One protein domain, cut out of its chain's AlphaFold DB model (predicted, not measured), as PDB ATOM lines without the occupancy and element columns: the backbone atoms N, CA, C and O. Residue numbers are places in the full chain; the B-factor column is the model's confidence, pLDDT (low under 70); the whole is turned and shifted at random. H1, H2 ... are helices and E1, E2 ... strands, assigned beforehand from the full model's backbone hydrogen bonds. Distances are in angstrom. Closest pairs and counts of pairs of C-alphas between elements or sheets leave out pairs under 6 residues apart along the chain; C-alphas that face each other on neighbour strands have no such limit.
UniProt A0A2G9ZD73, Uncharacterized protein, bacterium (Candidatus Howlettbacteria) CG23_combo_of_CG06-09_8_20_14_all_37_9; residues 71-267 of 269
ATOM      1  N   SER A  71      48.640  37.612   2.309       85.62
ATOM      2  CA  SER A  71      48.098  37.998   3.620       85.62
ATOM      3  C   SER A  71      46.580  37.824   3.718       85.62
ATOM      4  O   SER A  71      46.086  37.432   4.773       85.62
ATOM      5  N   LEU A  72      45.839  38.050   2.625       87.94
ATOM      6  CA  LEU A  72      44.399  37.794   2.590       87.94
ATOM      7  C   LEU A  72      44.117  36.301   2.757       87.94
ATOM      8  O   LEU A  72      43.266  35.925   3.559       87.94
ATOM      9  N   TYR A  73      44.841  35.457   2.020       87.25
ATOM     10  CA  TYR A  73      44.687  34.008   2.115       87.25
ATOM     11  C   TYR A  73      45.065  33.477   3.492       87.25
ATOM     12  O   TYR A  73      44.374  32.610   4.015       87.25
ATOM     13  N   LEU A  74      46.109  34.030   4.113       87.00
ATOM     14  CA  LEU A  74      46.474  33.691   5.485       87.00
ATOM     15  C   LEU A  74      45.358  34.054   6.465       87.00
ATOM     16  O   LEU A  74      44.947  33.209   7.254       87.00
ATOM     17  N   HIS A  75      44.820  35.272   6.377       85.50
ATOM     18  CA  HIS A  75      43.707  35.691   7.223       85.50
ATOM     19  C   HIS A  75      42.494  34.763   7.054       85.50
ATOM     20  O   HIS A  75      41.958  34.255   8.036       85.50
ATOM     21  N   ARG A  76      42.103  34.465   5.810       86.25
ATOM     22  CA  ARG A  76      40.971  33.573   5.518       86.25
ATOM     23  C   ARG A  76      41.212  32.136   5.965       86.25
ATOM     24  O   ARG A  76      40.291  31.514   6.483       86.25
ATOM     25  N   TYR A  77      42.433  31.627   5.824       84.50
ATOM     26  CA  TYR A  77      42.830  30.326   6.357       84.50
ATOM     27  C   TYR A  77      42.628  30.264   7.875       84.50
ATOM     28  O   TYR A  77      42.051  29.309   8.396       84.50
ATOM     29  N   GLU A  78      43.082  31.291   8.596       81.06
ATOM     30  CA  GLU A  78      42.916  31.357  10.043       81.06
ATOM     31  C   GLU A  78      41.444  31.465  10.458       81.06
ATOM     32  O   GLU A  78      41.033  30.762  11.380       81.06
ATOM     33  N   GLU A  79      40.649  32.294   9.779       79.94
ATOM     34  CA  GLU A  79      39.219  32.459  10.062       79.94
ATOM     35  C   GLU A  79      38.408  31.195   9.759       79.94
ATOM     36  O   GLU A  79      37.600  30.766  10.584       79.94
ATOM     37  N   HIS A  80      38.655  30.543   8.619       75.25
ATOM     38  CA  HIS A  80      37.939  29.324   8.224       75.25
ATOM     39  C   HIS A  80      38.104  28.206   9.249       75.25
ATOM     40  O   HIS A  80      37.148  27.486   9.544       75.25
ATOM     41  N   ILE A  81      39.302  28.075   9.826       66.31
ATOM     42  CA  ILE A  81      39.527  27.046  10.835       66.31
ATOM     43  C   ILE A  81      38.954  27.468  12.197       66.31
ATOM     44  O   ILE A  81      38.366  26.628  12.864       66.31
ATOM     45  N   LYS A  82      39.006  28.755  12.579       64.00
ATOM     46  CA  LYS A  82      38.358  29.246  13.815       64.00
ATOM     47  C   LYS A  82      36.835  29.040  13.824       64.00
ATOM     48  O   LYS A  82      36.284  28.688  14.863       64.00
ATOM     49  N   LEU A  83      36.155  29.273  12.695       55.16
ATOM     50  CA  LEU A  83      34.686  29.212  12.592       55.16
ATOM     51  C   LEU A  83      34.120  27.792  12.748       55.16
ATOM     52  O   LEU A  83      32.991  27.622  13.207       55.16
ATOM     53  N   LYS A  84      34.894  26.752  12.421       56.44
ATOM     54  CA  LYS A  84      34.544  25.362  12.742       56.44
ATOM     55  C   LYS A  84      34.952  25.089  14.194       56.44
ATOM     56  O   LYS A  84      35.968  24.446  14.428       56.44
ATOM     57  N   SER A  85      34.160  25.602  15.140       43.88
ATOM     58  CA  SER A  85      34.367  25.759  16.603       43.88
ATOM     59  C   SER A  85      34.983  24.602  17.424       43.88
ATOM     60  O   SER A  85      35.204  24.755  18.622       43.88
ATOM     61  N   CYS A  86      35.308  23.466  16.813       51.28
ATOM     62  CA  CYS A  86      36.009  22.324  17.404       51.28
ATOM     63  C   CYS A  86      37.463  22.148  16.911       51.28
ATOM     64  O   CYS A  86      38.179  21.303  17.444       51.28
ATOM     65  N   TYR A  87      37.939  22.951  15.952       52.44
ATOM     66  CA  TYR A  87      39.286  22.844  15.381       52.44
ATOM     67  C   TYR A  87      40.032  24.184  15.522       52.44
ATOM     68  O   TYR A  87      39.542  25.221  15.092       52.44
ATOM     69  N   LYS A  88      41.229  24.211  16.130       54.41
ATOM     70  CA  LYS A  88      42.137  25.371  15.989       54.41
ATOM     71  C   LYS A  88      42.887  25.217  14.659       54.41
ATOM     72  O   LYS A  88      43.026  24.100  14.173       54.41
ATOM     73  N   SER A  89      43.371  26.313  14.061       60.72
ATOM     74  CA  SER A  89      44.114  26.220  12.791       60.72
ATOM     75  C   SER A  89      45.291  25.259  12.910       60.72
ATOM     76  O   SER A  89      46.024  25.315  13.897       60.72
ATOM     77  N   HIS A  90      45.488  24.392  11.910       65.88
ATOM     78  CA  HIS A  90      46.614  23.453  11.900       65.88
ATOM     79  C   HIS A  90      47.944  24.190  12.076       65.88
ATOM     80  O   HIS A  90      48.762  23.810  12.901       65.88
ATOM     81  N   LEU A  91      48.087  25.360  11.440       66.44
ATOM     82  CA  LEU A  91      49.192  26.302  11.663       66.44
ATOM     83  C   LEU A  91      49.447  26.658  13.139       66.44
ATOM     84  O   LEU A  91      50.596  26.847  13.541       66.44
ATOM     85  N   ARG A  92      48.397  26.786  13.955       65.94
ATOM     86  CA  ARG A  92      48.502  27.094  15.389       65.94
ATOM     87  C   ARG A  92      48.685  25.841  16.247       65.94
ATOM     88  O   ARG A  92      49.252  25.957  17.326       65.94
ATOM     89  N   GLN A  93      48.217  24.679  15.792       68.19
ATOM     90  CA  GLN A  93      48.266  23.418  16.542       68.19
ATOM     91  C   GLN A  93      49.543  22.615  16.300       68.19
ATOM     92  O   GLN A  93      50.104  22.068  17.246       68.19
ATOM     93  N   THR A  94      50.000  22.528  15.050       70.12
ATOM     94  CA  THR A  94      51.206  21.773  14.724       70.12
ATOM     95  C   THR A  94      52.417  22.467  15.335       70.12
ATOM     96  O   THR A  94      52.569  23.687  15.252       70.12
ATOM     97  N   ASN A  95      53.311  21.699  15.951       76.12
ATOM     98  CA  ASN A  95      54.640  22.184  16.330       76.12
ATOM     99  C   ASN A  95      55.655  21.972  15.194       76.12
ATOM    100  O   ASN A  95      56.802  22.414  15.289       76.12
ATOM    101  N   ASN A  96      55.240  21.330  14.096       83.88
ATOM    102  CA  ASN A  96      56.100  21.045  12.961       83.88
ATOM    103  C   ASN A  96      56.318  22.308  12.112       83.88
ATOM    104  O   ASN A  96      55.449  22.743  11.357       83.88
ATOM    105  N   LYS A  97      57.513  22.896  12.214       86.00
ATOM    106  CA  LYS A  97      57.887  24.098  11.451       86.00
ATOM    107  C   LYS A  97      57.858  23.881   9.935       86.00
ATOM    108  O   LYS A  97      57.508  24.808   9.212       86.00
ATOM    109  N   VAL A  98      58.196  22.679   9.461       88.12
ATOM    110  CA  VAL A  98      58.220  22.349   8.024       88.12
ATOM    111  C   VAL A  98      56.809  22.394   7.450       88.12
ATOM    112  O   VAL A  98      56.574  22.967   6.393       88.12
ATOM    113  N   GLU A  99      55.854  21.842   8.186       84.69
ATOM    114  CA  GLU A  99      54.448  21.825   7.804       84.69
ATOM    115  C   GLU A  99      53.828  23.224   7.786       84.69
ATOM    116  O   GLU A  99      53.130  23.579   6.835       84.69
ATOM    117  N   LYS A 100      54.154  24.065   8.779       84.50
ATOM    118  CA  LYS A 100      53.717  25.469   8.767       84.50
ATOM    119  C   LYS A 100      54.233  26.216   7.550       84.50
ATOM    120  O   LYS A 100      53.475  26.952   6.925       84.50
ATOM    121  N   MET A 101      55.509  26.019   7.227       88.88
ATOM    122  CA  MET A 101      56.112  26.667   6.072       88.88
ATOM    123  C   MET A 101      55.460  26.190   4.773       88.88
ATOM    124  O   MET A 101      55.105  27.015   3.945       88.88
ATOM    125  N   ALA A 102      55.182  24.890   4.643       90.81
ATOM    126  CA  ALA A 102      54.511  24.342   3.465       90.81
ATOM    127  C   ALA A 102      53.109  24.936   3.240       90.81
ATOM    128  O   ALA A 102      52.730  25.211   2.102       90.81
ATOM    129  N   ILE A 103      52.345  25.181   4.312       88.06
ATOM    130  CA  ILE A 103      51.057  25.882   4.213       88.06
ATOM    131  C   ILE A 103      51.270  27.312   3.718       88.06
ATOM    132  O   ILE A 103      50.608  27.725   2.769       88.06
ATOM    133  N   ILE A 104      52.199  28.061   4.323       90.19
ATOM    134  CA  ILE A 104      52.505  29.443   3.920       90.19
ATOM    135  C   ILE A 104      52.919  29.496   2.444       90.19
ATOM    136  O   ILE A 104      52.365  30.295   1.690       90.19
ATOM    137  N   ASP A 105      53.813  28.608   2.012       92.56
ATOM    138  CA  ASP A 105      54.257  28.494   0.621       92.56
ATOM    139  C   ASP A 105      53.084  28.191  -0.324       92.56
ATOM    140  O   ASP A 105      52.988  28.772  -1.408       92.56
ATOM    141  N   GLY A 106      52.145  27.339   0.098       93.38
ATOM    142  CA  GLY A 106      50.908  27.068  -0.630       93.38
ATOM    143  C   GLY A 106      50.021  28.309  -0.794       93.38
ATOM    144  O   GLY A 106      49.515  28.570  -1.889       93.38
ATOM    145  N   LEU A 107      49.871  29.123   0.256       92.94
ATOM    146  CA  LEU A 107      49.115  30.384   0.204       92.94
ATOM    147  C   LEU A 107      49.816  31.448  -0.661       92.94
ATOM    148  O   LEU A 107      49.156  32.212  -1.369       92.94
ATOM    149  N   VAL A 108      51.152  31.482  -0.651       94.44
ATOM    150  CA  VAL A 108      51.946  32.323  -1.561       94.44
ATOM    151  C   VAL A 108      51.740  31.880  -3.008       94.44
ATOM    152  O   VAL A 108      51.505  32.723  -3.873       94.44
ATOM    153  N   MET A 109      51.749  30.574  -3.279       95.88
ATOM    154  CA  MET A 109      51.484  30.047  -4.615       95.88
ATOM    155  C   MET A 109      50.055  30.368  -5.081       95.88
ATOM    156  O   MET A 109      49.872  30.770  -6.229       95.88
ATOM    157  N   LEU A 110      49.049  30.293  -4.197       93.31
ATOM    158  CA  LEU A 110      47.683  30.758  -4.489       93.31
ATOM    159  C   LEU A 110      47.665  32.237  -4.904       93.31
ATOM    160  O   LEU A 110      47.064  32.594  -5.917       93.31
ATOM    161  N   SER A 111      48.380  33.094  -4.170       94.19
ATOM    162  CA  SER A 111      48.551  34.509  -4.521       94.19
ATOM    163  C   SER A 111      49.191  34.697  -5.895       94.19
ATOM    164  O   SER A 111      48.690  35.493  -6.694       94.19
ATOM    165  N   GLN A 112      50.235  33.931  -6.214       94.56
ATOM    166  CA  GLN A 112      50.901  33.996  -7.516       94.56
ATOM    167  C   GLN A 112      49.964  33.608  -8.666       94.56
ATOM    168  O   GLN A 112      49.872  34.353  -9.643       94.56
ATOM    169  N   ILE A 113      49.237  32.490  -8.549       95.12
ATOM    170  CA  ILE A 113      48.356  32.021  -9.628       95.12
ATOM    171  C   ILE A 113      47.069  32.849  -9.756       95.12
ATOM    172  O   ILE A 113      46.535  32.951 -10.857       95.12
ATOM    173  N   SER A 114      46.605  33.501  -8.680       92.38
ATOM    174  CA  SER A 114      45.399  34.351  -8.704       92.38
ATOM    175  C   SER A 114      45.507  35.547  -9.657       92.38
ATOM    176  O   SER A 114      44.513  36.012 -10.210       92.38
ATOM    177  N   GLY A 115      46.727  36.052  -9.862       89.50
ATOM    178  CA  GLY A 115      46.989  37.190 -10.739       89.50
ATOM    179  C   GLY A 115      47.204  36.824 -12.206       89.50
ATOM    180  O   GLY A 115      47.447  37.727 -13.003       89.50
ATOM    181  N   MET A 116      47.175  35.537 -12.568       92.69
ATOM    182  CA  MET A 116      47.414  35.115 -13.947       92.69
ATOM    183  C   MET A 116      46.156  35.287 -14.800       92.69
ATOM    184  O   MET A 116      45.095  34.797 -14.407       92.69
ATOM    185  N   PRO A 117      46.260  35.898 -15.991       88.81
ATOM    186  CA  PRO A 117      45.116  36.046 -16.876       88.81
ATOM    187  C   PRO A 117      44.621  34.680 -17.355       88.81
ATOM    188  O   PRO A 117      45.409  33.767 -17.609       88.81
ATOM    189  N   TYR A 118      43.301  34.562 -17.515       86.31
ATOM    190  CA  TYR A 118      42.663  33.371 -18.083       86.31
ATOM    191  C   TYR A 118      43.136  33.125 -19.522       86.31
ATOM    192  O   TYR A 118      43.450  31.995 -19.899       86.31
ATOM    193  N   ALA A 119      43.247  34.196 -20.312       86.50
ATOM    194  CA  ALA A 119      43.873  34.143 -21.626       86.50
ATOM    195  C   ALA A 119      45.364  33.796 -21.477       86.50
ATOM    196  O   ALA A 119      46.118  34.506 -20.814       86.50
ATOM    197  N   GLY A 120      45.787  32.682 -22.079       88.56
ATOM    198  CA  GLY A 120      47.168  32.203 -21.973       88.56
ATOM    199  C   GLY A 120      47.533  31.620 -20.602       88.56
ATOM    200  O   GLY A 120      48.718  31.526 -20.285       88.56
ATOM    201  N   TYR A 121      46.552  31.221 -19.780       93.44
ATOM    202  CA  TYR A 121      46.818  30.669 -18.445       93.44
ATOM    203  C   TYR A 121      47.764  29.454 -18.481       93.44
ATOM    204  O   TYR A 121      48.711  29.406 -17.701       93.44
ATOM    205  N   GLU A 122      47.576  28.511 -19.420       95.31
ATOM    206  CA  GLU A 122      48.461  27.338 -19.581       95.31
ATOM    207  C   GLU A 122      49.919  27.756 -19.815       95.31
ATOM    208  O   GLU A 122      50.816  27.294 -19.108       95.31
ATOM    209  N   SER A 123      50.167  28.664 -20.764       96.31
ATOM    210  CA  SER A 123      51.517  29.143 -21.078       96.31
ATOM    211  C   SER A 123      52.133  29.938 -19.927       96.31
ATOM    212  O   SER A 123      53.306  29.746 -19.616       96.31
ATOM    213  N   ASN A 124      51.347  30.785 -19.254       95.88
ATOM    214  CA  ASN A 124      51.815  31.598 -18.128       95.88
ATOM    215  C   ASN A 124      52.178  30.735 -16.917       95.88
ATOM    216  O   ASN A 124      53.244  30.915 -16.324       95.88
ATOM    217  N   LEU A 125      51.327  29.763 -16.583       97.31
ATOM    218  CA  LEU A 125      51.597  28.804 -15.521       97.31
ATOM    219  C   LEU A 125      52.821  27.952 -15.865       97.31
ATOM    220  O   LEU A 125      53.730  27.846 -15.050       97.31
ATOM    221  N   THR A 126      52.899  27.411 -17.083       97.94
ATOM    222  CA  THR A 126      54.058  26.618 -17.524       97.94
ATOM    223  C   THR A 126      55.353  27.422 -17.406       97.94
ATOM    224  O   THR A 126      56.337  26.928 -16.858       97.94
ATOM    225  N   ALA A 127      55.356  28.681 -17.851       97.50
ATOM    226  CA  ALA A 127      56.518  29.557 -17.752       97.50
ATOM    227  C   ALA A 127      56.916  29.846 -16.294       97.50
ATOM    228  O   ALA A 127      58.106  29.821 -15.980       97.50
ATOM    229  N   LEU A 128      55.945  30.078 -15.397       96.19
ATOM    230  CA  LEU A 128      56.211  30.215 -13.960       96.19
ATOM    231  C   LEU A 128      56.890  28.952 -13.412       96.19
ATOM    232  O   LEU A 128      57.919  29.047 -12.746       96.19
ATOM    233  N   LEU A 129      56.340  27.776 -13.721       97.38
ATOM    234  CA  LEU A 129      56.831  26.499 -13.201       97.38
ATOM    235  C   LEU A 129      58.203  26.108 -13.767       97.38
ATOM    236  O   LEU A 129      58.999  25.511 -13.052       97.38
ATOM    237  N   ILE A 130      58.512  26.461 -15.019       97.56
ATOM    238  CA  ILE A 130      59.841  26.245 -15.617       97.56
ATOM    239  C   ILE A 130      60.909  27.103 -14.929       97.56
ATOM    240  O   ILE A 130      62.053  26.674 -14.802       97.56
ATOM    241  N   ARG A 131      60.570  28.315 -14.480       97.00
ATOM    242  CA  ARG A 131      61.533  29.198 -13.800       97.00
ATOM    243  C   ARG A 131      61.894  28.708 -12.397       97.00
ATOM    244  O   ARG A 131      62.990  28.993 -11.924       97.00
ATOM    245  N   ASP A 132      61.008  27.962 -11.745       95.38
ATOM    246  CA  ASP A 132      61.235  27.418 -10.407       95.38
ATOM    247  C   ASP A 132      62.051  26.113 -10.455       95.38
ATOM    248  O   ASP A 132      61.529  25.010 -10.622       95.38
ATOM    249  N   GLN A 133      63.366  26.246 -10.275       95.69
ATOM    250  CA  GLN A 133      64.313  25.126 -10.282       95.69
ATOM    251  C   GLN A 133      64.455  24.419  -8.922       95.69
ATOM    252  O   GLN A 133      65.264  23.491  -8.790       95.69
ATOM    253  N   SER A 134      63.679  24.824  -7.911       95.69
ATOM    254  CA  SER A 134      63.687  24.178  -6.597       95.69
ATOM    255  C   SER A 134      63.187  22.723  -6.672       95.69
ATOM    256  O   SER A 134      62.507  22.334  -7.630       95.69
ATOM    257  N   PRO A 135      63.468  21.879  -5.659       95.50
ATOM    258  CA  PRO A 135      62.914  20.527  -5.601       95.50
ATOM    259  C   PRO A 135      61.379  20.492  -5.693       95.50
ATOM    260  O   PRO A 135      60.827  19.613  -6.356       95.50
ATOM    261  N   LEU A 136      60.690  21.458  -5.074       95.06
ATOM    262  CA  LEU A 136      59.233  21.580  -5.144       95.06
ATOM    263  C   LEU A 136      58.779  22.046  -6.537       95.06
ATOM    264  O   LEU A 136      57.865  21.450  -7.105       95.06
ATOM    265  N   GLY A 137      59.468  23.024  -7.133       96.12
ATOM    266  CA  GLY A 137      59.236  23.495  -8.503       96.12
ATOM    267  C   GLY A 137      59.296  22.381  -9.544       96.12
ATOM    268  O   GLY A 137      58.375  22.205 -10.344       96.12
ATOM    269  N   LYS A 138      60.310  21.513  -9.448       97.12
ATOM    270  CA  LYS A 138      60.436  20.318 -10.299       97.12
ATOM    271  C   LYS A 138      59.249  19.362 -10.143       97.12
ATOM    272  O   LYS A 138      58.766  18.812 -11.137       97.12
ATOM    273  N   LYS A 139      58.741  19.170  -8.917       97.81
ATOM    274  CA  LYS A 139      57.533  18.361  -8.670       97.81
ATOM    275  C   LYS A 139      56.285  19.014  -9.270       97.81
ATOM    276  O   LYS A 139      55.530  18.303  -9.938       97.81
ATOM    277  N   ARG A 140      56.101  20.333  -9.092       97.88
ATOM    278  CA  ARG A 140      54.999  21.113  -9.688       97.88
ATOM    279  C   ARG A 140      54.977  20.934 -11.203       97.88
ATOM    280  O   ARG A 140      53.965  20.500 -11.745       97.88
ATOM    281  N   LEU A 141      56.104  21.191 -11.870       98.19
ATOM    282  CA  LEU A 141      56.224  21.112 -13.326       98.19
ATOM    283  C   LEU A 141      55.924  19.703 -13.854       98.19
ATOM    284  O   LEU A 141      55.143  19.536 -14.791       98.19
ATOM    285  N   ARG A 142      56.494  18.668 -13.224       98.25
ATOM    286  CA  ARG A 142      56.239  17.280 -13.627       98.25
ATOM    287  C   ARG A 142      54.758  16.923 -13.507       98.25
ATOM    288  O   ARG A 142      54.196  16.348 -14.435       98.25
ATOM    289  N   LEU A 143      54.123  17.239 -12.377       98.31
ATOM    290  CA  LEU A 143      52.703  16.936 -12.174       98.31
ATOM    291  C   LEU A 143      51.795  17.755 -13.089       98.31
ATOM    292  O   LEU A 143      50.818  17.210 -13.596       98.31
ATOM    293  N   HIS A 144      52.143  19.015 -13.349       98.12
ATOM    294  CA  HIS A 144      51.454  19.868 -14.310       98.12
ATOM    295  C   HIS A 144      51.394  19.205 -15.693       98.12
ATOM    296  O   HIS A 144      50.306  19.019 -16.238       98.12
ATOM    297  N   PHE A 145      52.526  18.729 -16.223       98.31
ATOM    298  CA  PHE A 145      52.541  18.036 -17.516       98.31
ATOM    299  C   PHE A 145      51.768  16.715 -17.511       98.31
ATOM    300  O   PHE A 145      51.084  16.401 -18.488       98.31
ATOM    301  N   VAL A 146      51.821  15.950 -16.416       97.94
ATOM    302  CA  VAL A 146      51.012  14.728 -16.281       97.94
ATOM    303  C   VAL A 146      49.518  15.066 -16.314       97.94
ATOM    304  O   VAL A 146      48.770  14.433 -17.060       97.94
ATOM    305  N   ALA A 147      49.080  16.074 -15.556       97.25
ATOM    306  CA  ALA A 147      47.685  16.501 -15.515       97.25
ATOM    307  C   ALA A 147      47.202  17.023 -16.877       97.25
ATOM    308  O   ALA A 147      46.130  16.615 -17.325       97.25
ATOM    309  N   LEU A 148      48.011  17.823 -17.584       96.25
ATOM    310  CA  LEU A 148      47.718  18.262 -18.954       96.25
ATOM    311  C   LEU A 148      47.596  17.084 -19.926       96.25
ATOM    312  O   LEU A 148      46.671  17.035 -20.738       96.25
ATOM    313  N   GLY A 149      48.504  16.111 -19.836       95.81
ATOM    314  CA  GLY A 149      48.450  14.903 -20.656       95.81
ATOM    315  C   GLY A 149      47.175  14.086 -20.418       95.81
ATOM    316  O   GLY A 149      46.593  13.562 -21.366       95.81
ATOM    317  N   LEU A 150      46.710  14.003 -19.168       94.06
ATOM    318  CA  LEU A 150      45.452  13.341 -18.811       94.06
ATOM    319  C   LEU A 150      44.228  14.132 -19.285       94.06
ATOM    320  O   LEU A 150      43.284  13.529 -19.795       94.06
ATOM    321  N   ALA A 151      44.252  15.460 -19.153       91.50
ATOM    322  CA  ALA A 151      43.194  16.350 -19.619       91.50
ATOM    323  C   ALA A 151      42.967  16.208 -21.132       91.50
ATOM    324  O   ALA A 151      41.833  16.022 -21.562       91.50
ATOM    325  N   LYS A 152      44.047  16.182 -21.924       89.56
ATOM    326  CA  LYS A 152      44.003  16.029 -23.392       89.56
ATOM    327  C   LYS A 152      43.475  14.666 -23.859       89.56
ATOM    328  O   LYS A 152      42.949  14.564 -24.960       89.56
ATOM    329  N   LYS A 153      43.621  13.616 -23.043       86.62
ATOM    330  CA  LYS A 153      43.169  12.246 -23.359       86.62
ATOM    331  C   LYS A 153      41.721  11.964 -22.955       86.62
ATOM    332  O   LYS A 153      41.201  10.899 -23.275       86.62
ATOM    333  N   GLN A 154      41.082  12.852 -22.196       77.50
ATOM    334  CA  GLN A 154      39.725  12.617 -21.722       77.50
ATOM    335  C   GLN A 154      38.733  12.836 -22.864       77.50
ATOM    336  O   GLN A 154      38.673  13.906 -23.454       77.50
ATOM    337  N   TYR A 155      37.935  11.817 -23.171       65.75
ATOM    338  CA  TYR A 155      36.867  11.953 -24.156       65.75
ATOM    339  C   TYR A 155      35.700  12.754 -23.558       65.75
ATOM    340  O   TYR A 155      35.337  12.533 -22.394       65.75
ATOM    341  N   PRO A 156      35.090  13.676 -24.322       58.91
ATOM    342  CA  PRO A 156      34.025  14.528 -23.820       58.91
ATOM    343  C   PRO A 156      32.789  13.704 -23.443       58.91
ATOM    344  O   PRO A 156      32.109  13.140 -24.295       58.91
ATOM    345  N   LYS A 157      32.448  13.708 -22.153       57.50
ATOM    346  CA  LYS A 157      31.070  13.542 -21.681       57.50
ATOM    347  C   LYS A 157      30.623  14.902 -21.163       57.50
ATOM    348  O   LYS A 157      30.742  15.186 -19.978       57.50
ATOM    349  N   GLN A 158      30.226  15.792 -22.070       51.41
ATOM    350  CA  GLN A 158      29.741  17.107 -21.667       51.41
ATOM    351  C   GLN A 158      28.348  16.966 -21.056       51.41
ATOM    352  O   GLN A 158      27.385  16.643 -21.742       51.41
ATOM    353  N   GLN A 159      28.242  17.271 -19.769       56.22
ATOM    354  CA  GLN A 159      27.000  17.748 -19.183       56.22
ATOM    355  C   GLN A 159      27.242  19.196 -18.768       56.22
ATOM    356  O   GLN A 159      28.086  19.471 -17.916       56.22
ATOM    357  N   LYS A 160      26.533  20.143 -19.396       54.88
ATOM    358  CA  LYS A 160      26.520  21.534 -18.933       54.88
ATOM    359  C   LYS A 160      25.782  21.570 -17.596       54.88
ATOM    360  O   LYS A 160      24.559  21.624 -17.563       54.88
ATOM    361  N   LYS A 161      26.531  21.515 -16.500       65.88
ATOM    362  CA  LYS A 161      26.025  21.764 -15.148       65.88
ATOM    363  C   LYS A 161      26.448  23.152 -14.701       65.88
ATOM    364  O   LYS A 161      27.578  23.567 -14.960       65.88
ATOM    365  N   VAL A 162      25.549  23.865 -14.034       65.75
ATOM    366  CA  VAL A 162      25.880  25.116 -13.347       65.75
ATOM    367  C   VAL A 162      26.727  24.768 -12.121       65.75
ATOM    368  O   VAL A 162      26.413  23.820 -11.404       65.75
ATOM    369  N   SER A 163      27.825  25.496 -11.906       67.50
ATOM    370  CA  SER A 163      28.626  25.339 -10.689       67.50
ATOM    371  C   SER A 163      27.824  25.824  -9.484       67.50
ATOM    372  O   SER A 163      27.251  26.908  -9.529       67.50
ATOM    373  N   ILE A 164      27.824  25.050  -8.401       75.56
ATOM    374  CA  ILE A 164      27.257  25.461  -7.105       75.56
ATOM    375  C   ILE A 164      28.334  25.994  -6.149       75.56
ATOM    376  O   ILE A 164      28.061  26.260  -4.978       75.56
ATOM    377  N   ALA A 165      29.579  26.107  -6.624       74.44
ATOM    378  CA  ALA A 165      30.660  26.684  -5.845       74.44
ATOM    379  C   ALA A 165      30.388  28.167  -5.560       74.44
ATOM    380  O   ALA A 165      30.039  28.928  -6.463       74.44
ATOM    381  N   GLY A 166      30.592  28.583  -4.309       67.69
ATOM    382  CA  GLY A 166      30.627  30.002  -3.968       67.69
ATOM    383  C   GLY A 166      31.860  30.686  -4.570       67.69
ATOM    384  O   GLY A 166      32.906  30.057  -4.741       67.69
ATOM    385  N   SER A 167      31.752  31.984  -4.867       78.38
ATOM    386  CA  SER A 167      32.913  32.818  -5.209       78.38
ATOM    387  C   SER A 167      33.609  33.224  -3.915       78.38
ATOM    388  O   SER A 167      33.085  33.980  -3.096       78.38
ATOM    389  N   THR A 168      34.788  32.652  -3.709       85.75
ATOM    390  CA  THR A 168      35.737  33.079  -2.683       85.75
ATOM    391  C   THR A 168      37.070  33.372  -3.345       85.75
ATOM    392  O   THR A 168      37.352  32.791  -4.395       85.75
ATOM    393  N   PRO A 169      37.918  34.214  -2.730       88.81
ATOM    394  CA  PRO A 169      39.242  34.509  -3.266       88.81
ATOM    395  C   PRO A 169      40.061  33.263  -3.620       88.81
ATOM    396  O   PRO A 169      40.842  33.284  -4.568       88.81
ATOM    397  N   GLU A 170      39.924  32.185  -2.847       90.88
ATOM    398  CA  GLU A 170      40.648  30.934  -3.056       90.88
ATOM    399  C   GLU A 170      40.094  30.151  -4.241       90.88
ATOM    400  O   GLU A 170      40.857  29.724  -5.107       90.88
ATOM    401  N   MET A 171      38.766  30.006  -4.311       91.69
ATOM    402  CA  MET A 171      38.119  29.338  -5.437       91.69
ATOM    403  C   MET A 171      38.351  30.084  -6.745       91.69
ATOM    404  O   MET A 171      38.643  29.448  -7.750       91.69
ATOM    405  N   ASP A 172      38.275  31.415  -6.735       90.62
ATOM    406  CA  ASP A 172      38.524  32.228  -7.926       90.62
ATOM    407  C   ASP A 172      39.984  32.132  -8.396       90.62
ATOM    408  O   ASP A 172      40.241  32.184  -9.599       90.62
ATOM    409  N   ALA A 173      40.934  31.925  -7.476       92.12
ATOM    410  CA  ALA A 173      42.339  31.719  -7.819       92.12
ATOM    411  C   ALA A 173      42.621  30.347  -8.440       92.12
ATOM    412  O   ALA A 173      43.461  30.244  -9.336       92.12
ATOM    413  N   ILE A 174      41.936  29.294  -7.986       94.00
ATOM    414  CA  ILE A 174      42.107  27.943  -8.542       94.00
ATOM    415  C   ILE A 174      41.190  27.652  -9.732       94.00
ATOM    416  O   ILE A 174      41.452  26.697 -10.455       94.00
ATOM    417  N   ASP A 175      40.142  28.444  -9.966       93.19
ATOM    418  CA  ASP A 175      39.188  28.264 -11.072       93.19
ATOM    419  C   ASP A 175      39.869  28.054 -12.442       93.19
ATOM    420  O   ASP A 175      39.605  27.026 -13.080       93.19
ATOM    421  N   PRO A 176      40.835  28.891 -12.877       93.88
ATOM    422  CA  PRO A 176      41.515  28.654 -14.148       93.88
ATOM    423  C   PRO A 176      42.393  27.391 -14.130       93.88
ATOM    424  O   PRO A 176      42.447  26.669 -15.126       93.88
ATOM    425  N   LEU A 177      43.020  27.062 -12.996       96.00
ATOM    426  CA  LEU A 177      43.809  25.834 -12.835       96.00
ATOM    427  C   LEU A 177      42.941  24.574 -12.947       96.00
ATOM    428  O   LEU A 177      43.310  23.609 -13.617       96.00
ATOM    429  N   VAL A 178      41.768  24.582 -12.312       95.19
ATOM    430  CA  VAL A 178      40.806  23.478 -12.382       95.19
ATOM    431  C   VAL A 178      40.257  23.353 -13.799       95.19
ATOM    432  O   VAL A 178      40.197  22.249 -14.329       95.19
ATOM    433  N   ARG A 179      39.916  24.456 -14.467       93.25
ATOM    434  CA  ARG A 179      39.465  24.417 -15.869       93.25
ATOM    435  C   ARG A 179      40.520  23.857 -16.811       93.25
ATOM    436  O   ARG A 179      40.178  23.087 -17.705       93.25
ATOM    437  N   LEU A 180      41.786  24.182 -16.566       94.25
ATOM    438  CA  LEU A 180      42.903  23.667 -17.348       94.25
ATOM    439  C   LEU A 180      43.028  22.140 -17.239       94.25
ATOM    440  O   LEU A 180      43.249  21.458 -18.238       94.25
ATOM    441  N   TYR A 181      42.881  21.581 -16.038       95.69
ATOM    442  CA  TYR A 181      43.049  20.141 -15.818       95.69
ATOM    443  C   TYR A 181      41.750  19.325 -15.991       95.69
ATOM    444  O   TYR A 181      41.824  18.131 -16.286       95.69
ATOM    445  N   TRP A 182      40.566  19.937 -15.862       92.69
ATOM    446  CA  TRP A 182      39.240  19.318 -16.048       92.69
ATOM    447  C   TRP A 182      38.441  20.011 -17.160       92.69
ATOM    448  O   TRP A 182      37.377  20.569 -16.897       92.69
ATOM    449  N   PRO A 183      38.880  19.956 -18.428       87.94
ATOM    450  CA  PRO A 183      38.221  20.692 -19.510       87.94
ATOM    451  C   PRO A 183      36.776  20.237 -19.792       87.94
ATOM    452  O   PRO A 183      35.995  20.989 -20.370       87.94
ATOM    453  N   HIS A 184      36.386  19.023 -19.384       86.25
ATOM    454  CA  HIS A 184      35.063  18.457 -19.691       86.25
ATOM    455  C   HIS A 184      34.050  18.530 -18.549       86.25
ATOM    456  O   HIS A 184      32.849  18.449 -18.795       86.25
ATOM    457  N   ASN A 185      34.516  18.674 -17.312       89.06
ATOM    458  CA  ASN A 185      33.682  18.734 -16.114       89.06
ATOM    459  C   ASN A 185      34.257  19.692 -15.053       89.06
ATOM    460  O   ASN A 185      34.334  19.334 -13.874       89.06
ATOM    461  N   PRO A 186      34.637  20.927 -15.438       90.69
ATOM    462  CA  PRO A 186      35.279  21.850 -14.509       90.69
ATOM    463  C   PRO A 186      34.328  22.279 -13.391       90.69
ATOM    464  O   PRO A 186      34.742  22.400 -12.246       90.69
ATOM    465  N   ASN A 187      33.039  22.454 -13.693       89.62
ATOM    466  CA  ASN A 187      32.052  22.890 -12.705       89.62
ATOM    467  C   ASN A 187      31.786  21.821 -11.634       89.62
ATOM    468  O   ASN A 187      31.590  22.171 -10.471       89.62
ATOM    469  N   ASP A 188      31.844  20.535 -11.996       91.00
ATOM    470  CA  ASP A 188      31.767  19.436 -11.027       91.00
ATOM    471  C   ASP A 188      33.008  19.438 -10.124       91.00
ATOM    472  O   ASP A 188      32.871  19.417  -8.902       91.00
ATOM    473  N   ALA A 189      34.210  19.556 -10.705       92.56
ATOM    474  CA  ALA A 189      35.455  19.639  -9.939       92.56
ATOM    475  C   ALA A 189      35.452  20.831  -8.967       92.56
ATOM    476  O   ALA A 189      35.744  20.666  -7.785       92.56
ATOM    477  N   LEU A 190      35.056  22.016  -9.437       92.81
ATOM    478  CA  LEU A 190      34.949  23.221  -8.610       92.81
ATOM    479  C   LEU A 190      33.943  23.049  -7.475       92.81
ATOM    480  O   LEU A 190      34.229  23.438  -6.347       92.81
ATOM    481  N   SER A 191      32.788  22.447  -7.757       91.19
ATOM    482  CA  SER A 191      31.750  22.208  -6.750       91.19
ATOM    483  C   SER A 191      32.219  21.218  -5.682       91.19
ATOM    484  O   SER A 191      31.988  21.441  -4.494       91.19
ATOM    485  N   VAL A 192      32.928  20.159  -6.090       91.94
ATOM    486  CA  VAL A 192      33.561  19.211  -5.165       91.94
ATOM    487  C   VAL A 192      34.597  19.933  -4.305       91.94
ATOM    488  O   VAL A 192      34.458  19.937  -3.088       91.94
ATOM    489  N   TYR A 193      35.578  20.619  -4.895       92.75
ATOM    490  CA  TYR A 193      36.658  21.267  -4.131       92.75
ATOM    491  C   TYR A 193      36.162  22.396  -3.225       92.75
ATOM    492  O   TYR A 193      36.649  22.554  -2.104       92.75
ATOM    493  N   TRP A 194      35.129  23.124  -3.649       91.38
ATOM    494  CA  TRP A 194      34.441  24.093  -2.799       91.38
ATOM    495  C   TRP A 194      33.874  23.446  -1.534       91.38
ATOM    496  O   TRP A 194      34.023  23.982  -0.434       91.38
ATOM    497  N   ARG A 195      33.233  22.282  -1.681       89.25
ATOM    498  CA  ARG A 195      32.632  21.554  -0.562       89.25
ATOM    499  C   ARG A 195      33.674  20.885   0.332       89.25
ATOM    500  O   ARG A 195      33.441  20.794   1.535       89.25
ATOM    501  N   GLU A 196      34.774  20.431  -0.253       87.75
ATOM    502  CA  GLU A 196      35.875  19.764   0.443       87.75
ATOM    503  C   GLU A 196      36.680  20.758   1.296       87.75
ATOM    504  O   GLU A 196      36.791  20.602   2.514       87.75
ATOM    505  N   SER A 197      37.192  21.835   0.694       87.69
ATOM    506  CA  SER A 197      38.093  22.759   1.393       87.69
ATOM    507  C   SER A 197      37.779  24.241   1.198       87.69
ATOM    508  O   SER A 197      38.474  25.098   1.744       87.69
ATOM    509  N   SER A 198      36.758  24.578   0.415       87.38
ATOM    510  CA  SER A 198      36.484  25.968   0.042       87.38
ATOM    511  C   SER A 198      37.678  26.655  -0.645       87.38
ATOM    512  O   SER A 198      37.814  27.872  -0.583       87.38
ATOM    513  N   GLY A 199      38.555  25.871  -1.285       86.12
ATOM    514  CA  GLY A 199      39.748  26.355  -1.982       86.12
ATOM    515  C   GLY A 199      40.991  26.519  -1.100       86.12
ATOM    516  O   GLY A 199      42.062  26.823  -1.618       86.12
ATOM    517  N   LEU A 200      40.890  26.303   0.216       85.94
ATOM    518  CA  LEU A 200      42.013  26.474   1.143       85.94
ATOM    519  C   LEU A 200      42.865  25.195   1.264       85.94
ATOM    520  O   LEU A 200      42.310  24.092   1.305       85.94
ATOM    521  N   PRO A 201      44.203  25.307   1.367       84.06
ATOM    522  CA  PRO A 201      45.095  24.164   1.518       84.06
ATOM    523  C   PRO A 201      45.288  23.807   2.999       84.06
ATOM    524  O   PRO A 201      46.310  24.135   3.595       84.06
ATOM    525  N   TYR A 202      44.308  23.154   3.625       79.19
ATOM    526  CA  TYR A 202      44.400  22.716   5.025       79.19
ATOM    527  C   TYR A 202      44.212  21.205   5.176       79.19
ATOM    528  O   TYR A 202      43.849  20.513   4.224       79.19
ATOM    529  N   GLU A 203      44.514  20.699   6.368       78.62
ATOM    530  CA  GLU A 203      44.256  19.313   6.756       78.62
ATOM    531  C   GLU A 203      42.906  19.218   7.476       78.62
ATOM    532  O   GLU A 203      42.621  20.023   8.368       78.62
ATOM    533  N   LEU A 204      42.101  18.216   7.126       70.62
ATOM    534  CA  LEU A 204      41.001  17.745   7.960       70.62
ATOM    535  C   LEU A 204      41.328  16.367   8.519       70.62
ATOM    536  O   LEU A 204      41.735  15.465   7.791       70.62
ATOM    537  N   ASN A 205      41.077  16.196   9.815       66.12
ATOM    538  CA  ASN A 205      41.054  14.890  10.452       66.12
ATOM    539  C   ASN A 205      39.614  14.568  10.855       66.12
ATOM    540  O   ASN A 205      39.032  15.248  11.702       66.12
ATOM    541  N   HIS A 206      39.039  13.526  10.259       57.75
ATOM    542  CA  HIS A 206      37.745  12.990  10.669       57.75
ATOM    543  C   HIS A 206      37.874  11.488  10.929       57.75
ATOM    544  O   HIS A 206      38.076  10.698  10.007       57.75
ATOM    545  N   GLY A 207      37.787  11.082  12.200       55.84
ATOM    546  CA  GLY A 207      37.811   9.668  12.592       55.84
ATOM    547  C   GLY A 207      39.121   8.933  12.271       55.84
ATOM    548  O   GLY A 207      39.084   7.744  11.964       55.84
ATOM    549  N   GLY A 208      40.270   9.622  12.292       59.97
ATOM    550  CA  GLY A 208      41.585   9.027  12.007       59.97
ATOM    551  C   GLY A 208      41.934   8.945  10.518       59.97
ATOM    552  O   GLY A 208      42.970   8.387  10.155       59.97
ATOM    553  N   CYS A 209      41.089   9.501   9.649       65.75
ATOM    554  CA  CYS A 209      41.399   9.742   8.246       65.75
ATOM    555  C   CYS A 209      41.880  11.187   8.078       65.75
ATOM    556  O   CYS A 209      41.143  12.114   8.409       65.75
ATOM    557  N   GLN A 210      43.110  11.350   7.586       81.19
ATOM    558  CA  GLN A 210      43.710  12.651   7.298       81.19
ATOM    559  C   GLN A 210      43.583  12.972   5.807       81.19
ATOM    560  O   GLN A 210      44.118  12.242   4.959       81.19
ATOM    561  N   ASP A 211      42.890  14.068   5.521       86.81
ATOM    562  CA  ASP A 211      42.651  14.596   4.184       86.81
ATOM    563  C   ASP A 211      43.410  15.917   4.006       86.81
ATOM    564  O   ASP A 211      43.323  16.809   4.849       86.81
ATOM    565  N   PHE A 212      44.175  16.049   2.916       89.62
ATOM    566  CA  PHE A 212      45.130  17.152   2.751       89.62
ATOM    567  C   PHE A 212      44.856  18.043   1.537       89.62
ATOM    568  O   PHE A 212      44.658  17.578   0.406       89.62
ATOM    569  N   GLY A 213      44.978  19.350   1.769       91.69
ATOM    570  CA  GLY A 213      45.048  20.376   0.738       91.69
ATOM    571  C   GLY A 213      43.699  20.705   0.103       91.69
ATOM    572  O   GLY A 213      42.636  20.388   0.626       91.69
ATOM    573  N   ILE A 214      43.738  21.360  -1.052       92.62
ATOM    574  CA  ILE A 214      42.547  21.930  -1.704       92.62
ATOM    575  C   ILE A 214      41.529  20.862  -2.122       92.62
ATOM    576  O   ILE A 214      40.319  21.051  -2.050       92.62
ATOM    577  N   THR A 215      42.029  19.713  -2.552       94.50
ATOM    578  CA  THR A 215      41.221  18.592  -3.017       94.50
ATOM    579  C   THR A 215      40.998  17.545  -1.926       94.50
ATOM    580  O   THR A 215      40.406  16.521  -2.227       94.50
ATOM    581  N   GLN A 216      41.440  17.769  -0.679       92.19
ATOM    582  CA  GLN A 216      41.235  16.843   0.450       92.19
ATOM    583  C   GLN A 216      41.665  15.399   0.119       92.19
ATOM    584  O   GLN A 216      40.901  14.438   0.196       92.19
ATOM    585  N   ILE A 217      42.922  15.242  -0.305       92.31
ATOM    586  CA  ILE A 217      43.492  13.937  -0.658       92.31
ATOM    587  C   ILE A 217      43.674  13.096   0.603       92.31
ATOM    588  O   ILE A 217      44.481  13.437   1.467       92.31
ATOM    589  N   ASN A 218      42.985  11.960   0.654       89.06
ATOM    590  CA  ASN A 218      43.090  11.023   1.763       89.06
ATOM    591  C   ASN A 218      44.368  10.174   1.695       89.06
ATOM    592  O   ASN A 218      44.563   9.387   0.757       89.06
ATOM    593  N   LEU A 219      45.210  10.260   2.726       84.06
ATOM    594  CA  LEU A 219      46.493   9.552   2.754       84.06
ATOM    595  C   LEU A 219      46.341   8.026   2.717       84.06
ATOM    596  O   LEU A 219      47.092   7.351   2.012       84.06
ATOM    597  N   LYS A 220      45.369   7.472   3.453       85.56
ATOM    598  CA  LYS A 220      45.178   6.018   3.574       85.56
ATOM    599  C   LYS A 220      44.964   5.373   2.205       85.56
ATOM    600  O   LYS A 220      45.511   4.307   1.938       85.56
ATOM    601  N   TRP A 221      44.212   6.042   1.335       87.62
ATOM    602  CA  TRP A 221      43.846   5.517   0.020       87.62
ATOM    603  C   TRP A 221      44.828   5.901  -1.089       87.62
ATOM    604  O   TRP A 221      44.963   5.158  -2.058       87.62
ATOM    605  N   GLN A 222      45.520   7.041  -0.968       91.44
ATOM    606  CA  GLN A 222      46.359   7.575  -2.051       91.44
ATOM    607  C   GLN A 222      47.871   7.426  -1.822       91.44
ATOM    608  O   GLN A 222      48.648   7.781  -2.710       91.44
ATOM    609  N   LYS A 223      48.311   6.844  -0.694       90.69
ATOM    610  CA  LYS A 223      49.737   6.665  -0.346       90.69
ATOM    611  C   LYS A 223      50.570   6.043  -1.471       90.69
ATOM    612  O   LYS A 223      51.640   6.557  -1.786       90.69
ATOM    613  N   HIS A 224      50.081   4.973  -2.099       92.56
ATOM    614  CA  HIS A 224      50.804   4.304  -3.186       92.56
ATOM    615  C   HIS A 224      51.022   5.232  -4.392       92.56
ATOM    616  O   HIS A 224      52.119   5.307  -4.945       92.56
ATOM    617  N   TYR A 225      49.998   6.001  -4.772       93.31
ATOM    618  CA  TYR A 225      50.119   6.966  -5.862       93.31
ATOM    619  C   TYR A 225      51.039   8.126  -5.484       93.31
ATOM    620  O   TYR A 225      51.870   8.518  -6.295       93.31
ATOM    621  N   MET A 226      50.971   8.634  -4.253       95.06
ATOM    622  CA  MET A 226      51.906   9.663  -3.788       95.06
ATOM    623  C   MET A 226      53.360   9.188  -3.894       95.06
ATOM    624  O   MET A 226      54.190   9.903  -4.450       95.06
ATOM    625  N   GLN A 227      53.654   7.958  -3.459       94.81
ATOM    626  CA  GLN A 227      54.986   7.354  -3.580       94.81
ATOM    627  C   GLN A 227      55.436   7.225  -5.039       94.81
ATOM    628  O   GLN A 227      56.557   7.610  -5.363       94.81
ATOM    629  N   LYS A 228      54.550   6.768  -5.937       94.88
ATOM    630  CA  LYS A 228      54.826   6.686  -7.384       94.88
ATOM    631  C   LYS A 228      55.263   8.030  -7.973       94.88
ATOM    632  O   LYS A 228      56.109   8.070  -8.862       94.88
ATOM    633  N   TYR A 229      54.700   9.129  -7.474       95.19
ATOM    634  CA  TYR A 229      55.064  10.482  -7.882       95.19
ATOM    635  C   TYR A 229      56.028  11.165  -6.899       95.19
ATOM    636  O   TYR A 229      56.214  12.370  -6.995       95.19
ATOM    637  N   GLY A 230      56.681  10.454  -5.977       95.50
ATOM    638  CA  GLY A 230      57.648  11.040  -5.037       95.50
ATOM    639  C   GLY A 230      57.107  12.239  -4.245       95.50
ATOM    640  O   GLY A 230      57.836  13.215  -4.042       95.50
ATOM    641  N   LEU A 231      55.824  12.197  -3.875       96.50
ATOM    642  CA  LEU A 231      55.149  13.240  -3.105       96.50
ATOM    643  C   LEU A 231      55.194  12.931  -1.610       96.50
ATOM    644  O   LEU A 231      54.971  11.793  -1.189       96.50
ATOM    645  N   THR A 232      55.436  13.963  -0.815       93.88
ATOM    646  CA  THR A 232      55.274  13.959   0.640       93.88
ATOM    647  C   THR A 232      53.925  14.569   1.022       93.88
ATOM    648  O   THR A 232      53.214  15.124   0.185       93.88
ATOM    649  N   LEU A 233      53.566  14.490   2.306       90.75
ATOM    650  CA  LEU A 233      52.368  15.156   2.829       90.75
ATOM    651  C   LEU A 233      52.435  16.674   2.654       90.75
ATOM    652  O   LEU A 233      51.467  17.289   2.227       90.75
ATOM    653  N   THR A 234      53.597  17.267   2.920       92.12
ATOM    654  CA  THR A 234      53.792  18.717   2.823       92.12
ATOM    655  C   THR A 234      53.628  19.234   1.398       92.12
ATOM    656  O   THR A 234      53.142  20.345   1.212       92.12
ATOM    657  N   ASP A 235      53.964  18.423   0.387       96.06
ATOM    658  CA  ASP A 235      53.741  18.788  -1.016       96.06
ATOM    659  C   ASP A 235      52.243  18.992  -1.327       96.06
ATOM    660  O   ASP A 235      51.903  19.712  -2.261       96.06
ATOM    661  N   LEU A 236      51.327  18.384  -0.558       95.25
ATOM    662  CA  LEU A 236      49.882  18.498  -0.779       95.25
ATOM    663  C   LEU A 236      49.292  19.842  -0.330       95.25
ATOM    664  O   LEU A 236      48.147  20.121  -0.685       95.25
ATOM    665  N   TYR A 237      50.033  20.675   0.404       94.12
ATOM    666  CA  TYR A 237      49.614  22.055   0.681       94.12
ATOM    667  C   TYR A 237      49.835  22.987  -0.514       94.12
ATOM    668  O   TYR A 237      49.229  24.055  -0.582       94.12
ATOM    669  N   ASP A 238      50.651  22.578  -1.486       97.12
ATOM    670  CA  ASP A 238      50.842  23.340  -2.707       97.12
ATOM    671  C   ASP A 238      49.613  23.214  -3.631       97.12
ATOM    672  O   ASP A 238      49.251  22.101  -4.024       97.12
ATOM    673  N   PRO A 239      48.969  24.327  -4.023       96.88
ATOM    674  CA  PRO A 239      47.744  24.297  -4.819       96.88
ATOM    675  C   PRO A 239      47.943  23.663  -6.200       96.88
ATOM    676  O   PRO A 239      47.065  22.945  -6.676       96.88
ATOM    677  N   VAL A 240      49.092  23.880  -6.849       97.94
ATOM    678  CA  VAL A 240      49.353  23.355  -8.195       97.94
ATOM    679  C   VAL A 240      49.565  21.850  -8.152       97.94
ATOM    680  O   VAL A 240      48.971  21.130  -8.956       97.94
ATOM    681  N   ILE A 241      50.359  21.367  -7.195       98.50
ATOM    682  CA  ILE A 241      50.569  19.937  -6.956       98.50
ATOM    683  C   ILE A 241      49.265  19.269  -6.545       98.50
ATOM    684  O   ILE A 241      48.912  18.246  -7.125       98.50
ATOM    685  N   ASN A 242      48.542  19.828  -5.574       97.69
ATOM    686  CA  ASN A 242      47.351  19.197  -5.020       97.69
ATOM    687  C   ASN A 242      46.243  19.064  -6.072       97.69
ATOM    688  O   ASN A 242      45.673  17.987  -6.238       97.69
ATOM    689  N   VAL A 243      46.006  20.119  -6.858       97.94
ATOM    690  CA  VAL A 243      45.028  20.095  -7.950       97.94
ATOM    691  C   VAL A 243      45.515  19.185  -9.091       97.94
ATOM    692  O   VAL A 243      44.760  18.341  -9.560       97.94
ATOM    693  N   ALA A 244      46.790  19.216  -9.494       98.19
ATOM    694  CA  ALA A 244      47.297  18.269 -10.500       98.19
ATOM    695  C   ALA A 244      47.194  16.800 -10.040       98.19
ATOM    696  O   ALA A 244      46.821  15.915 -10.815       98.19
ATOM    697  N   PHE A 245      47.478  16.525  -8.768       97.88
ATOM    698  CA  PHE A 245      47.378  15.188  -8.195       97.88
ATOM    699  C   PHE A 245      45.923  14.728  -8.060       97.88
ATOM    700  O   PHE A 245      45.620  13.583  -8.394       97.88
ATOM    701  N   GLY A 246      44.995  15.624  -7.709       96.75
ATOM    702  CA  GLY A 246      43.556  15.360  -7.783       96.75
ATOM    703  C   GLY A 246      43.127  14.889  -9.178       96.75
ATOM    704  O   GLY A 246      42.359  13.934  -9.306       96.75
ATOM    705  N   ARG A 247      43.699  15.458 -10.251       96.25
ATOM    706  CA  ARG A 247      43.419  15.018 -11.633       96.25
ATOM    707  C   ARG A 247      43.916  13.604 -11.924       96.25
ATOM    708  O   ARG A 247      43.270  12.859 -12.675       96.25
ATOM    709  N   ILE A 248      45.051  13.230 -11.342       95.50
ATOM    710  CA  ILE A 248      45.618  11.880 -11.431       95.50
ATOM    711  C   ILE A 248      44.726  10.890 -10.684       95.50
ATOM    712  O   ILE A 248      44.345   9.873 -11.262       95.50
ATOM    713  N   VAL A 249      44.328  11.210  -9.448       94.88
ATOM    714  CA  VAL A 249      43.395  10.385  -8.665       94.88
ATOM    715  C   VAL A 249      42.097  10.186  -9.444       94.88
ATOM    716  O   VAL A 249      41.712   9.049  -9.693       94.88
ATOM    717  N   TYR A 250      41.485  11.255  -9.951       93.19
ATOM    718  CA  TYR A 250      40.281  11.164 -10.781       93.19
ATOM    719  C   TYR A 250      40.454  10.213 -11.984       93.19
ATOM    720  O   TYR A 250      39.574   9.398 -12.263       93.19
ATOM    721  N   SER A 251      41.610  10.240 -12.661       91.56
ATOM    722  CA  SER A 251      41.904   9.313 -13.773       91.56
ATOM    723  C   SER A 251      41.979   7.857 -13.328       91.56
ATOM    724  O   SER A 251      41.425   6.982 -13.991       91.56
ATOM    725  N   ASN A 252      42.634   7.596 -12.195       90.44
ATOM    726  CA  ASN A 252      42.782   6.247 -11.644       90.44
ATOM    727  C   ASN A 252      41.434   5.652 -11.211       90.44
ATOM    728  O   ASN A 252      41.278   4.436 -11.149       90.44
ATOM    729  N   TRP A 253      40.438   6.506 -10.982       87.50
ATOM    730  CA  TRP A 253      39.069   6.126 -10.650       87.50
ATOM    731  C   TRP A 253      38.130   6.156 -11.858       87.50
ATOM    732  O   TRP A 253      36.961   6.515 -11.741       87.50
ATOM    733  N   LYS A 254      38.637   5.751 -13.032       86.25
ATOM    734  CA  LYS A 254      37.877   5.677 -14.294       86.25
ATOM    735  C   LYS A 254      37.190   7.002 -14.649       86.25
ATOM    736  O   LYS A 254      36.080   7.000 -15.178       86.25
ATOM    737  N   CYS A 255      37.848   8.123 -14.348       82.00
ATOM    738  CA  CYS A 255      37.307   9.466 -14.542       82.00
ATOM    739  C   CYS A 255      35.975   9.675 -13.794       82.00
ATOM    740  O   CYS A 255      34.992  10.140 -14.371       82.00
ATOM    741  N   SER A 256      35.945   9.350 -12.499       85.44
ATOM    742  CA  SER A 256      34.800   9.584 -11.609       85.44
ATOM    743  C   SER A 256      35.231  10.297 -10.326       85.44
ATOM    744  O   SER A 256      36.339  10.097  -9.824       85.44
ATOM    745  N   PHE A 257      34.329  11.115  -9.776       88.44
ATOM    746  CA  PHE A 257      34.528  11.796  -8.495       88.44
ATOM    747  C   PHE A 257      34.222  10.916  -7.273       88.44
ATOM    748  O   PHE A 257      34.314  11.399  -6.149       88.44
ATOM    749  N   LYS A 258      33.944   9.617  -7.461       86.62
ATOM    750  CA  LYS A 258      33.743   8.630  -6.381       86.62
ATOM    751  C   LYS A 258      34.722   8.712  -5.195       86.62
ATOM    752  O   LYS A 258      34.256   8.481  -4.082       86.62
ATOM    753  N   PRO A 259      36.024   9.025  -5.371       86.94
ATOM    754  CA  PRO A 259      36.943   9.177  -4.238       86.94
ATOM    755  C   PRO A 259      36.573  10.299  -3.264       86.94
ATOM    756  O   PRO A 259      36.950  10.234  -2.100       86.94
ATOM    757  N   TRP A 260      35.836  11.308  -3.727       90.62
ATOM    758  CA  TRP A 260      35.421  12.461  -2.940       90.62
ATOM    759  C   TRP A 260      34.002  12.257  -2.432       90.62
ATOM    760  O   TRP A 260      33.048  12.278  -3.211       90.62
ATOM    761  N   VAL A 261      33.830  12.098  -1.119       86.44
ATOM    762  CA  VAL A 261      32.503  11.928  -0.502       86.44
ATOM    763  C   VAL A 261      31.608  13.141  -0.774       86.44
ATOM    764  O   VAL A 261      30.387  12.983  -0.897       86.44
ATOM    765  N   ALA A 262      32.187  14.340  -0.927       86.62
ATOM    766  CA  ALA A 262      31.437  15.522  -1.330       86.62
ATOM    767  C   ALA A 262      30.675  15.308  -2.645       86.62
ATOM    768  O   ALA A 262      29.521  15.717  -2.729       86.62
ATOM    769  N   SER A 263      31.245  14.602  -3.628       88.25
ATOM    770  CA  SER A 263      30.589  14.364  -4.923       88.25
ATOM    771  C   SER A 263      29.226  13.681  -4.776       88.25
ATOM    772  O   SER A 263      28.244  14.128  -5.367       88.25
ATOM    773  N   ARG A 264      29.123  12.686  -3.882       86.50
ATOM    774  CA  ARG A 264      27.868  11.984  -3.583       86.50
ATOM    775  C   ARG A 264      26.820  12.921  -2.988       86.50
ATOM    776  O   ARG A 264      25.656  12.834  -3.361       86.50
ATOM    777  N   LYS A 265      27.225  13.821  -2.086       85.19
ATOM    778  CA  LYS A 265      26.324  14.816  -1.472       85.19
ATOM    779  C   LYS A 265      25.815  15.843  -2.487       85.19
ATOM    780  O   LYS A 265      24.766  16.431  -2.266       85.19
ATOM    781  N   LEU A 266      26.559  16.048  -3.573       84.50
ATOM    782  CA  LEU A 266      26.234  16.984  -4.645       84.50
ATOM    783  C   LEU A 266      25.520  16.324  -5.838       84.50
ATOM    784  O   LEU A 266      25.204  17.011  -6.802       84.50
ATOM    785  N   GLY A 267      25.288  15.004  -5.810       83.12
ATOM    786  CA  GLY A 267      24.710  14.280  -6.951       83.12
ATOM    787  C   GLY A 267      25.638  14.218  -8.175       83.12
ATOM    788  O   GLY A 267      25.177  14.165  -9.315       83.12
TER     789      GLY A 267
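Overview. This is residues 71 to 267 of the 269 residues of an uncharacterized protein of bacterium (Candidatus Howlettbacteria) CG23_combo_of_CG06-09_8_20_14_all_37_9 (UniProt A0A2G9ZD73). This is a rounded body of crossed helices, with H10 near its middle and H5, H6 and H3 packed on it. H4 folds back along H5, H1 packs on H3, and H11 packs on H7; the small strand hairpin E1 and E2 lies at another side, with the start of H8 next to E2. The printed part has 197 residues with 11 named helices and two named strands, H1 to H7, E1, E2, then H8 to H11; the sheet is antiparallel and the class mostly helix. It is compact, with a radius of gyration of the C-alphas of 15.7 A and spans of 44 by 40 by 33 A.

Arrangement. E1, residues 203 to 206, and E2, residues 209 to 212, form an antiparallel hairpin; N 204 and O 211, 2.9 A apart, are within hydrogen-bond range. The closest C-alphas of E2 and H8, residues 219 to 228, are those of Gln 210 and Leu 219, 6.2 A apart. H8 is close to but not clearly touching H10, residues 239 to 252 (C-alphas 222 and 249, 7.8 A). H10 touches H5, residues 135 to 153, the same way at a steep tilt of 41 degrees, closest at C-alphas 244 and 147, 5.3 A. H10 touches H6, residues 169 to 181, at a steep tilt of 44 degrees, closest at C-alphas 247 and 181, 6.6 A. Residues 110 to 114 of H3, residues 97 to 114, touch H6 about perpendicular at 76 degrees, closest at C-alphas 114 and 173, 4.1 A. H9, residues 234 to 237, touches H3, closest at C-alphas 237 and 106, 5.3 A. With residues 73 to 74, H1, residues 71 to 83, touches H3, closest at C-alphas 73 and 107, 6.0 A. H2, residues 90 to 93, only just touches H3, with 3 pairs of C-alphas within 8 A, closest 91 and 100, 5.4 A. H4, residues 121 to 131, forms a hairpin with H5 at a shallow tilt of 30 degrees, closest at C-alphas 129 and 141, 5.4 A. H7, residues 186 to 197, forms one with H6, closest at C-alphas 186 and 179, 5.1 A, and H11, residues 261 to 265, touches H7, closest at C-alphas 263 and 192, 5.7 A. Every O i to N i+4 pair is within hydrogen-bond range in H1, H3, H4, H5, H7, H10 and H11, against 7 of 9 in H6 and 4 of 6 in H8; H2 and H9 are too short for one.

Along the chain. H1 begins at C-alpha 71 (48.098, 37.998, 3.620), and H11 ends at C-alpha 265 (26.324, 14.816, -1.472). From first to last C-alpha H5 measures 27.8 A, H3 25.8 A and H10 19.9 A.

Size, cuts and confidence. The C-alphas farthest apart, Asn 95 and Pro 156, are 45.8 A apart. The printed part has no cut; the link from H5 to H6 is long. Confidence is under 70 at residues 81 to 93, 155 to 163, 166 and 205 to 209.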